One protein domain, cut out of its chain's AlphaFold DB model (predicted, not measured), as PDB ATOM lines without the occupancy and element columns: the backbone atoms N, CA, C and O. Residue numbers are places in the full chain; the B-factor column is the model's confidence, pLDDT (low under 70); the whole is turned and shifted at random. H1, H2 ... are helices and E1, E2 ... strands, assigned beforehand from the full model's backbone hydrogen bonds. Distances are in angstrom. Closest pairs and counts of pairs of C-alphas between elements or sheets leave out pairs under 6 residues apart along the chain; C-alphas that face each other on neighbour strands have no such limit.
ATOM      1  N   THR A   3     259.452 147.359 152.229       68.31
ATOM      2  CA  THR A   3     260.828 147.784 151.969       68.31
ATOM      3  C   THR A   3     260.886 149.283 152.207       68.31
ATOM      4  O   THR A   3     260.115 150.037 151.611       68.31
ATOM      5  N   VAL A   4     261.763 149.707 153.111       76.81
ATOM      6  CA  VAL A   4     261.995 151.123 153.389       76.81
ATOM      7  C   VAL A   4     263.140 151.593 152.505       76.81
ATOM      8  O   VAL A   4     264.207 150.973 152.473       76.81
ATOM      9  N   PHE A   5     262.893 152.659 151.758       82.94
ATOM     10  CA  PHE A   5     263.914 153.378 151.015       82.94
ATOM     11  C   PHE A   5     264.097 154.755 151.637       82.94
ATOM     12  O   PHE A   5     263.189 155.285 152.267       82.94
ATOM     13  N   PHE A   6     265.254 155.356 151.420       86.06
ATOM     14  CA  PHE A   6     265.551 156.721 151.816       86.06
ATOM     15  C   PHE A   6     266.010 157.488 150.590       86.06
ATOM     16  O   PHE A   6     266.797 156.975 149.795       86.06
ATOM     17  N   LEU A   7     265.536 158.719 150.432       88.81
ATOM     18  CA  LEU A   7     266.175 159.684 149.547       88.81
ATOM     19  C   LEU A   7     267.169 160.486 150.368       88.81
ATOM     20  O   LEU A   7     266.791 161.050 151.390       88.81
ATOM     21  N   VAL A   8     268.421 160.538 149.923       89.00
ATOM     22  CA  VAL A   8     269.525 161.144 150.667       89.00
ATOM     23  C   VAL A   8     270.224 162.184 149.799       89.00
ATOM     24  O   VAL A   8     270.725 161.858 148.724       89.00
ATOM     25  N   SER A   9     270.304 163.430 150.274       89.19
ATOM     26  CA  SER A   9     271.253 164.408 149.733       89.19
ATOM     27  C   SER A   9     272.590 164.211 150.434       89.19
ATOM     28  O   SER A   9     272.755 164.560 151.605       89.19
ATOM     29  N   LEU A  10     273.565 163.668 149.704       84.88
ATOM     30  CA  LEU A  10     274.934 163.480 150.197       84.88
ATOM     31  C   LEU A  10     275.660 164.796 150.466       84.88
ATOM     32  O   LEU A  10     276.635 164.832 151.209       84.88
ATOM     33  N   LYS A  11     275.203 165.885 149.845       85.31
ATOM     34  CA  LYS A  11     275.807 167.202 150.010       85.31
ATOM     35  C   LYS A  11     275.409 167.842 151.336       85.31
ATOM     36  O   LYS A  11     276.241 168.470 151.982       85.31
ATOM     37  N   THR A  12     274.145 167.703 151.729       83.81
ATOM     38  CA  THR A  12     273.613 168.308 152.958       83.81
ATOM     39  C   THR A  12     273.462 167.313 154.101       83.81
ATOM     40  O   THR A  12     273.056 167.717 155.188       83.81
ATOM     41  N   MET A  13     273.757 166.031 153.864       87.06
ATOM     42  CA  MET A  13     273.580 164.938 154.825       87.06
ATOM     43  C   MET A  13     272.141 164.882 155.359       87.06
ATOM     44  O   MET A  13     271.894 164.725 156.555       87.06
ATOM     45  N   GLN A  14     271.165 165.074 154.468       86.38
ATOM     46  CA  GLN A  14     269.746 165.047 154.826       86.38
ATOM     47  C   GLN A  14     269.049 163.898 154.124       86.38
ATOM     48  O   GLN A  14     269.360 163.602 152.971       86.38
ATOM     49  N   ALA A  15     268.110 163.274 154.829       88.00
ATOM     50  CA  ALA A  15     267.378 162.130 154.324       88.00
ATOM     51  C   ALA A  15     265.877 162.257 154.589       88.00
ATOM     52  O   ALA A  15     265.458 162.812 155.607       88.00
ATOM     53  N   VAL A  16     265.072 161.705 153.687       88.00
ATOM     54  CA  VAL A  16     263.634 161.501 153.885       88.00
ATOM     55  C   VAL A  16     263.289 160.047 153.603       88.00
ATOM     56  O   VAL A  16     263.788 159.452 152.643       88.00
ATOM     57  N   GLU A  17     262.460 159.463 154.462       85.88
ATOM     58  CA  GLU A  17     261.978 158.099 154.287       85.88
ATOM     59  C   GLU A  17     260.954 158.032 153.147       85.88
ATOM     60  O   GLU A  17     260.050 158.859 153.024       85.88
ATOM     61  N   VAL A  18     261.089 157.012 152.309       81.06
ATOM     62  CA  VAL A  18     260.166 156.651 151.238       81.06
ATOM     63  C   VAL A  18     259.761 155.196 151.454       81.06
ATOM     64  O   VAL A  18     260.449 154.259 151.040       81.06
ATOM     65  N   GLY A  19     258.629 154.982 152.124       69.31
ATOM     66  CA  GLY A  19     258.081 153.641 152.297       69.31
ATOM     67  C   GLY A  19     257.560 153.079 150.974       69.31
ATOM     68  O   GLY A  19     256.731 153.700 150.308       69.31
ATOM     69  N   CYS A  20     258.002 151.876 150.603       56.97
ATOM     70  CA  CYS A  20     257.469 151.137 149.462       56.97
ATOM     71  C   CYS A  20     256.897 149.796 149.945       56.97
ATOM     72  O   CYS A  20     257.629 148.875 150.325       56.97
ATOM     73  N   SER A  21     255.567 149.662 149.948       51.97
ATOM     74  CA  SER A  21     254.933 148.360 150.158       51.97
ATOM     75  C   SER A  21     254.867 147.613 148.821       51.97
ATOM     76  O   SER A  21     254.310 148.085 147.827       51.97
ATOM     77  N   SER A  22     255.472 146.427 148.775       51.28
ATOM     78  CA  SER A  22     255.237 145.493 147.680       51.28
ATOM     79  C   SER A  22     253.883 144.819 147.919       51.28
ATOM     80  O   SER A  22     253.646 144.274 148.995       51.28
ATOM     81  N   VAL A  23     253.022 144.861 146.894       43.38
ATOM     82  CA  VAL A  23     251.667 144.270 146.769       43.38
ATOM     83  C   VAL A  23     250.524 145.303 146.849       43.38
ATOM     84  O   VAL A  23     249.864 145.494 147.863       43.38
ATOM     85  N   GLY A  24     250.233 145.922 145.698       44.81
ATOM     86  CA  GLY A  24     248.866 146.277 145.285       44.81
ATOM     87  C   GLY A  24     248.180 147.496 145.912       44.81
ATOM     88  O   GLY A  24     247.078 147.823 145.485       44.81
ATOM     89  N   SER A  25     248.784 148.199 146.869       45.19
ATOM     90  CA  SER A  25     248.190 149.417 147.432       45.19
ATOM     91  C   SER A  25     249.276 150.379 147.911       45.19
ATOM     92  O   SER A  25     249.869 150.182 148.971       45.19
ATOM     93  N   MET A  26     249.533 151.435 147.131       47.25
ATOM     94  CA  MET A  26     250.380 152.580 147.504       47.25
ATOM     95  C   MET A  26     249.699 153.433 148.593       47.25
ATOM     96  O   MET A  26     249.345 154.592 148.377       47.25
ATOM     97  N   ARG A  27     249.444 152.852 149.766       47.34
ATOM     98  CA  ARG A  27     248.919 153.554 150.943       47.34
ATOM     99  C   ARG A  27     249.677 153.099 152.187       47.34
ATOM    100  O   ARG A  27     249.317 152.101 152.800       47.34
ATOM    101  N   GLY A  28     250.709 153.856 152.544       51.47
ATOM    102  CA  GLY A  28     251.506 153.700 153.765       51.47
ATOM    103  C   GLY A  28     252.985 153.607 153.400       51.47
ATOM    104  O   GLY A  28     253.396 152.590 152.859       51.47
ATOM    105  N   THR A  29     253.817 154.631 153.575       51.09
ATOM    106  CA  THR A  29     253.828 155.737 154.542       51.09
ATOM    107  C   THR A  29     253.766 157.092 153.823       51.09
ATOM    108  O   THR A  29     254.684 157.512 153.128       51.09
ATOM    109  N   GLN A  30     252.620 157.764 153.920       55.22
ATOM    110  CA  GLN A  30     252.421 159.101 153.371       55.22
ATOM    111  C   GLN A  30     252.974 160.124 154.374       55.22
ATOM    112  O   GLN A  30     252.205 160.656 155.164       55.22
ATOM    113  N   GLU A  31     254.262 160.450 154.293       66.44
ATOM    114  CA  GLU A  31     254.745 161.788 154.676       66.44
ATOM    115  C   GLU A  31     254.901 162.637 153.398       66.44
ATOM    116  O   GLU A  31     256.015 162.949 152.959       66.44
ATOM    117  N   PRO A  32     253.790 162.936 152.684       76.44
ATOM    118  CA  PRO A  32     253.841 163.579 151.378       76.44
ATOM    119  C   PRO A  32     254.436 164.979 151.479       76.44
ATOM    120  O   PRO A  32     255.029 165.454 150.515       76.44
ATOM    121  N   LYS A  33     254.303 165.634 152.638       84.00
ATOM    122  CA  LYS A  33     254.829 166.972 152.870       84.00
ATOM    123  C   LYS A  33     256.339 166.925 153.088       84.00
ATOM    124  O   LYS A  33     257.040 167.717 152.465       84.00
ATOM    125  N   ALA A  34     256.852 166.006 153.905       86.50
ATOM    126  CA  ALA A  34     258.290 165.813 154.077       86.50
ATOM    127  C   ALA A  34     258.966 165.494 152.746       86.50
ATOM    128  O   ALA A  34     259.925 166.168 152.372       86.50
ATOM    129  N   LEU A  35     258.405 164.550 151.987       87.25
ATOM    130  CA  LEU A  35     258.923 164.167 150.678       87.25
ATOM    131  C   LEU A  35     258.875 165.327 149.672       87.25
ATOM    132  O   LEU A  35     259.871 165.605 149.008       87.25
ATOM    133  N   ALA A  36     257.742 166.028 149.563       87.75
ATOM    134  CA  ALA A  36     257.598 167.138 148.622       87.75
ATOM    135  C   ALA A  36     258.557 168.293 148.941       87.75
ATOM    136  O   ALA A  36     259.206 168.823 148.037       87.75
ATOM    137  N   LEU A  37     258.671 168.667 150.218       89.62
ATOM    138  CA  LEU A  37     259.559 169.744 150.643       89.62
ATOM    139  C   LEU A  37     261.033 169.348 150.520       89.62
ATOM    140  O   LEU A  37     261.832 170.177 150.092       89.62
ATOM    141  N   PHE A  38     261.386 168.097 150.818       90.31
ATOM    142  CA  PHE A  38     262.735 167.576 150.605       90.31
ATOM    143  C   PHE A  38     263.124 167.639 149.120       90.31
ATOM    144  O   PHE A  38     264.144 168.231 148.767       90.31
ATOM    145  N   CYS A  39     262.281 167.108 148.229       88.75
ATOM    146  CA  CYS A  39     262.525 167.142 146.785       88.75
ATOM    147  C   CYS A  39     262.664 168.573 146.259       88.75
ATOM    148  O   CYS A  39     263.528 168.835 145.428       88.75
ATOM    149  N   HIS A  40     261.846 169.507 146.748       90.69
ATOM    150  CA  HIS A  40     261.949 170.909 146.353       90.69
ATOM    151  C   HIS A  40     263.237 171.561 146.879       90.69
ATOM    152  O   HIS A  40     263.918 172.269 146.141       90.69
ATOM    153  N   ALA A  41     263.599 171.324 148.142       89.31
ATOM    154  CA  ALA A  41     264.805 171.887 148.745       89.31
ATOM    155  C   ALA A  41     266.096 171.387 148.075       89.31
ATOM    156  O   ALA A  41     267.064 172.139 147.977       89.31
ATOM    157  N   HIS A  42     266.087 170.150 147.572       89.62
ATOM    158  CA  HIS A  42     267.247 169.490 146.969       89.62
ATOM    159  C   HIS A  42     267.123 169.295 145.449       89.62
ATOM    160  O   HIS A  42     267.890 168.532 144.870       89.62
ATOM    161  N   MET A  43     266.205 169.996 144.768       83.12
ATOM    162  CA  MET A  43     265.926 169.786 143.333       83.12
ATOM    163  C   MET A  43     267.139 169.993 142.411       83.12
ATOM    164  O   MET A  43     267.193 169.439 141.316       83.12
ATOM    165  N   SER A  44     268.099 170.807 142.850       81.81
ATOM    166  CA  SER A  44     269.331 171.128 142.117       81.81
ATOM    167  C   SER A  44     270.527 170.293 142.584       81.81
ATOM    168  O   SER A  44     271.659 170.555 142.177       81.81
ATOM    169  N   GLU A  45     270.304 169.334 143.481       81.88
ATOM    170  CA  GLU A  45     271.339 168.505 144.087       81.88
ATOM    171  C   GLU A  45     271.226 167.052 143.627       81.88
ATOM    172  O   GLU A  45     270.184 166.590 143.163       81.88
ATOM    173  N   VAL A  46     272.328 166.315 143.761       83.69
ATOM    174  CA  VAL A  46     272.311 164.869 143.556       83.69
ATOM    175  C   VAL A  46     271.697 164.229 144.796       83.69
ATOM    176  O   VAL A  46     272.286 164.262 145.878       83.69
ATOM    177  N   VAL A  47     270.505 163.665 144.617       87.25
ATOM    178  CA  VAL A  47     269.800 162.867 145.621       87.25
ATOM    179  C   VAL A  47     269.888 161.403 145.211       87.25
ATOM    180  O   VAL A  47     269.527 161.042 144.090       87.25
ATOM    181  N   GLU A  48     270.357 160.558 146.120       89.19
ATOM    182  CA  GLU A  48     270.476 159.117 145.905       89.19
ATOM    183  C   GLU A  48     269.386 158.375 146.681       89.19
ATOM    184  O   GLU A  48     269.101 158.695 147.836       89.19
ATOM    185  N   MET A  49     268.773 157.375 146.044       88.00
ATOM    186  CA  MET A  49     267.878 156.440 146.721       88.00
ATOM    187  C   MET A  49     268.706 155.308 147.328       88.00
ATOM    188  O   MET A  49     269.472 154.661 146.617       88.00
ATOM    189  N   MET A  50     268.538 155.063 148.622       87.06
ATOM    190  CA  MET A  50     269.300 154.072 149.380       87.06
ATOM    191  C   MET A  50     268.382 153.194 150.217       87.06
ATOM    192  O   MET A  50     267.326 153.633 150.672       87.06
ATOM    193  N   THR A  51     268.786 151.948 150.432       86.94
ATOM    194  CA  THR A  51     268.191 151.094 151.463       86.94
ATOM    195  C   THR A  51     268.872 151.340 152.807       86.94
ATOM    196  O   THR A  51     269.973 151.881 152.863       86.94
ATOM    197  N   GLU A  52     268.253 150.892 153.897       81.88
ATOM    198  CA  GLU A  52     268.860 150.919 155.239       81.88
ATOM    199  C   GLU A  52     270.262 150.280 155.253       81.88
ATOM    200  O   GLU A  52     271.219 150.868 155.743       81.88
ATOM    201  N   LYS A  53     270.430 149.141 154.568       83.38
ATOM    202  CA  LYS A  53     271.728 148.459 154.442       83.38
ATOM    203  C   LYS A  53     272.788 149.296 153.725       83.38
ATOM    204  O   LYS A  53     273.972 149.181 154.038       83.38
ATOM    205  N   ASP A  54     272.388 150.111 152.749       84.31
ATOM    206  CA  ASP A  54     273.319 150.988 152.032       84.31
ATOM    207  C   ASP A  54     273.788 152.144 152.929       84.31
ATOM    208  O   ASP A  54     274.942 152.564 152.833       84.31
ATOM    209  N   LEU A  55     272.922 152.630 153.828       80.56
ATOM    210  CA  LEU A  55     273.268 153.648 154.825       80.56
ATOM    211  C   LEU A  55     274.266 153.108 155.852       80.56
ATOM    212  O   LEU A  55     275.302 153.740 156.080       80.56
ATOM    213  N   GLU A  56     273.987 151.923 156.402       79.94
ATOM    214  CA  GLU A  56     274.877 151.205 157.323       79.94
ATOM    215  C   GLU A  56     276.253 150.974 156.685       79.94
ATOM    216  O   GLU A  56     277.283 151.310 157.268       79.94
ATOM    217  N   PHE A  57     276.288 150.456 155.449       79.12
ATOM    218  CA  PHE A  57     277.538 150.176 154.738       79.12
ATOM    219  C   PHE A  57     278.378 151.436 154.501       79.12
ATOM    220  O   PHE A  57     279.608 151.391 154.537       79.12
ATOM    221  N   ARG A  58     277.722 152.575 154.261       75.19
ATOM    222  CA  ARG A  58     278.395 153.860 154.051       75.19
ATOM    223  C   ARG A  58     278.761 154.571 155.357       75.19
ATOM    224  O   ARG A  58     279.282 155.681 155.277       75.19
ATOM    225  N   ASN A  59     278.524 153.959 156.527       69.88
ATOM    226  CA  ASN A  59     278.640 154.588 157.851       69.88
ATOM    227  C   ASN A  59     277.858 155.908 157.961       69.88
ATOM    228  O   ASN A  59     278.224 156.784 158.737       69.88
ATOM    229  N   LEU A  60     276.791 156.072 157.177       72.12
ATOM    230  CA  LEU A  60     275.953 157.273 157.221       72.12
ATOM    231  C   LEU A  60     274.894 157.181 158.327       72.12
ATOM    232  O   LEU A  60     274.078 158.085 158.485       72.12
ATOM    233  N   ASP A  61     274.888 156.084 159.080       62.56
ATOM    234  CA  ASP A  61     273.784 155.742 159.952       62.56
ATOM    235  C   ASP A  61     273.894 156.324 161.376       62.56
ATOM    236  O   ASP A  61     274.958 156.390 161.992       62.56
ATOM    237  N   HIS A  62     272.723 156.715 161.884       54.47
ATOM    238  CA  HIS A  62     272.361 156.965 163.287       54.47
ATOM    239  C   HIS A  62     272.825 158.245 164.010       54.47
ATOM    240  O   HIS A  62     272.578 158.384 165.211       54.47
ATOM    241  N   GLY A  63     273.372 159.249 163.322       54.97
ATOM    242  CA  GLY A  63     273.558 160.564 163.962       54.97
ATOM    243  C   GLY A  63     273.923 161.725 163.046       54.97
ATOM    244  O   GLY A  63     273.599 162.870 163.358       54.97
ATOM    245  N   GLU A  64     274.565 161.440 161.914       58.84
ATOM    246  CA  GLU A  64     274.959 162.472 160.947       58.84
ATOM    247  C   GLU A  64     273.822 162.841 159.989       58.84
ATOM    248  O   GLU A  64     273.702 163.999 159.585       58.84
ATOM    249  N   LEU A  65     272.961 161.874 159.650       73.12
ATOM    250  CA  LEU A  65     271.826 162.109 158.768       73.12
ATOM    251  C   LEU A  65     270.679 162.797 159.499       73.12
ATOM    252  O   LEU A  65     270.129 162.312 160.488       73.12
ATOM    253  N   THR A  66     270.284 163.942 158.958       80.44
ATOM    254  CA  THR A  66     269.124 164.676 159.444       80.44
ATOM    255  C   THR A  66     267.861 164.193 158.740       80.44
ATOM    256  O   THR A  66     267.663 164.480 157.557       80.44
ATOM    257  N   THR A  67     266.991 163.508 159.481       83.25
ATOM    258  CA  THR A  67     265.725 162.974 158.962       83.25
ATOM    259  C   THR A  67     264.632 164.039 158.877       83.25
ATOM    260  O   THR A  67     264.396 164.802 159.825       83.25
ATOM    261  N   TRP A  68     263.941 164.063 157.741       87.12
ATOM    262  CA  TRP A  68     262.747 164.870 157.516       87.12
ATOM    263  C   TRP A  68     261.502 164.081 157.891       87.12
ATOM    264  O   TRP A  68     261.341 162.953 157.440       87.12
ATOM    265  N   THR A  69     260.637 164.708 158.681       85.00
ATOM    266  CA  THR A  69     259.290 164.230 159.012       85.00
ATOM    267  C   THR A  69     258.274 165.318 158.695       85.00
ATOM    268  O   THR A  69     258.638 166.495 158.619       85.00
ATOM    269  N   ASP A  70     256.991 164.990 158.555       85.56
ATOM    270  CA  ASP A  70     255.959 165.995 158.232       85.56
ATOM    271  C   ASP A  70     255.891 167.143 159.267       85.56
ATOM    272  O   ASP A  70     255.584 168.303 158.935       85.56
ATOM    273  N   GLU A  71     256.229 166.820 160.518       86.12
ATOM    274  CA  GLU A  71     256.301 167.742 161.653       86.12
ATOM    275  C   GLU A  71     257.462 168.736 161.529       86.12
ATOM    276  O   GLU A  71     257.304 169.918 161.842       86.12
ATOM    277  N   ASN A  72     258.624 168.286 161.045       87.88
ATOM    278  CA  ASN A  72     259.841 169.099 160.999       87.88
ATOM    279  C   ASN A  72     260.167 169.654 159.596       87.88
ATOM    280  O   ASN A  72     260.986 170.571 159.478       87.88
ATOM    281  N   ALA A  73     259.497 169.170 158.547       87.56
ATOM    282  CA  ALA A  73     259.830 169.440 157.149       87.56
ATOM    283  C   ALA A  73     259.823 170.931 156.795       87.56
ATOM    284  O   ALA A  73     260.687 171.400 156.065       87.56
ATOM    285  N   ALA A  74     258.890 171.710 157.351       89.69
ATOM    286  CA  ALA A  74     258.834 173.156 157.122       89.69
ATOM    287  C   ALA A  74     260.065 173.883 157.695       89.69
ATOM    288  O   ALA A  74     260.645 174.753 157.044       89.69
ATOM    289  N   ALA A  75     260.487 173.507 158.905       89.44
ATOM    290  CA  ALA A  75     261.671 174.075 159.539       89.44
ATOM    291  C   ALA A  75     262.952 173.653 158.805       89.44
ATOM    292  O   ALA A  75     263.841 174.478 158.596       89.44
ATOM    293  N   ARG A  76     263.030 172.390 158.363       88.81
ATOM    294  CA  ARG A  76     264.158 171.869 157.577       88.81
ATOM    295  C   ARG A  76     264.255 172.525 156.205       88.81
ATOM    296  O   ARG A  76     265.331 172.989 155.842       88.81
ATOM    297  N   TYR A  77     263.131 172.684 155.512       90.31
ATOM    298  CA  TYR A  77     263.053 173.416 154.251       90.31
ATOM    299  C   TYR A  77     263.620 174.825 154.380       90.31
ATOM    300  O   TYR A  77     264.468 175.231 153.586       90.31
ATOM    301  N   LYS A  78     263.206 175.554 155.420       90.44
ATOM    302  CA  LYS A  78     263.710 176.901 155.678       90.44
ATOM    303  C   LYS A  78     265.198 176.917 156.018       90.44
ATOM    304  O   LYS A  78     265.907 177.812 155.573       90.44
ATOM    305  N   ALA A  79     265.681 175.927 156.768       88.81
ATOM    306  CA  ALA A  79     267.099 175.803 157.093       88.81
ATOM    307  C   ALA A  79     267.973 175.526 155.856       88.81
ATOM    308  O   ALA A  79     269.088 176.033 155.786       88.81
ATOM    309  N   VAL A  80     267.474 174.751 154.885       88.19
ATOM    310  CA  VAL A  80     268.205 174.416 153.651       88.19
ATOM    311  C   VAL A  80     268.120 175.535 152.616       88.19
ATOM    312  O   VAL A  80     269.129 175.914 152.029       88.19
ATOM    313  N   THR A  81     266.923 176.071 152.379       88.19
ATOM    314  CA  THR A  81     266.672 177.006 151.268       88.19
ATOM    315  C   THR A  81     266.778 178.475 151.669       88.19
ATOM    316  O   THR A  81     266.908 179.331 150.801       88.19
ATOM    317  N   GLY A  82     266.677 178.798 152.963       90.00
ATOM    318  CA  GLY A  82     266.526 180.174 153.448       90.00
ATOM    319  C   GLY A  82     265.146 180.790 153.179       90.00
ATOM    320  O   GLY A  82     264.910 181.940 153.550       90.00
TER     321      GLY A  82
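AT A GLANCE: This is residues 3 to 82 of the 88 residues of an uncharacterized protein of Paraburkholderia humisilvae (UniProt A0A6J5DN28). A strongly twisted sheet of four strands, with the hairpin of E1 and E2 in its middle, has helix H1 packed on one face and the short helix H2 on the opposite face. H3 lies side by side with H1, near the edge strand E4. You have 80 printed residues with four named strands and three named helices, in the order E1, E2, H1, E3, H2, E4, H3. The sheet is mixed, in the order E3, E1, E2, E4, and the class is mixed, helices and strands. The whole is compact, with a radius of gyration of the C-alphas of 12.5 A and a rounded outline of 39 by 28 by 22 A.

HOW THE PARTS SIT: Start with E1, residues 3 to 9, and E2, residues 14 to 21, an antiparallel hairpin at 156 degrees; N 5 and O 18 are 3.0 A apart, within hydrogen-bond range. H1, residues 32 to 41, is on the sheet at a height over the sheet of 9.0 A. It lies over E2, slantwise at 41 degrees on the local plane, and only just not over E1, on which 2 of its C-alphas fall; look at the closest C-alphas of H1 and E2, Leu 35 and Val 16, 6.3 A apart. Next comes E3, residues 47 to 51, an edge strand antiparallel to E1 at 151 degrees, with N 6 and O 50 at 2.8 A. E2, H1 and E3 form a split strand-helix-strand unit, two strands running the same way with E1 between them in the sheet, and its crossover is right-handed. H2, residues 52 to 57, is on the sheet on the opposite face from H1, at a height over the sheet of 5.9 A; it is over none of the strands, but only just, as 2 of its C-alphas fall on E3. E4, residues 66 to 68, is the other edge strand, parallel to E2 at 49 degrees, with N 68 and O 15 at 2.9 A. E3, H2 and E4 form a second split unit, with E1 and E2 between its strands, also right-handed. H3, residues 73 to 81, touches H1 at a shallow tilt of 4 degrees, the same way; their closest C-alphas are Ala 34 and Ala 73, 5.0 A apart. H2 and H3 are apart. In H1, H2 and H3 every O i to N i+4 pair is within hydrogen-bond range.

IN THESE COORDINATES: Find C-alpha 3 at (260.828, 147.784, 151.969), where E1 begins its 19.7 A; E2 then runs 22.8 A. H1 goes 14.0 A from C-alpha 32 at (253.841, 163.579, 151.378), and E3 13.2 A. After H2, 8.7 A, and E4, 6.7 A, H3 runs 11.8 A to C-alpha 81 at (266.672, 177.006, 151.268).

THE WHOLE: The C-alphas of Val 23 and Gly 82 are the two farthest apart, 39.4 A. The printed part has no cut, and no link is long. The mean pLDDT of the printed part is 78.2; look for values under 70 at residue 3, residues 19 to 31, residue 59 and residues 61 to 64.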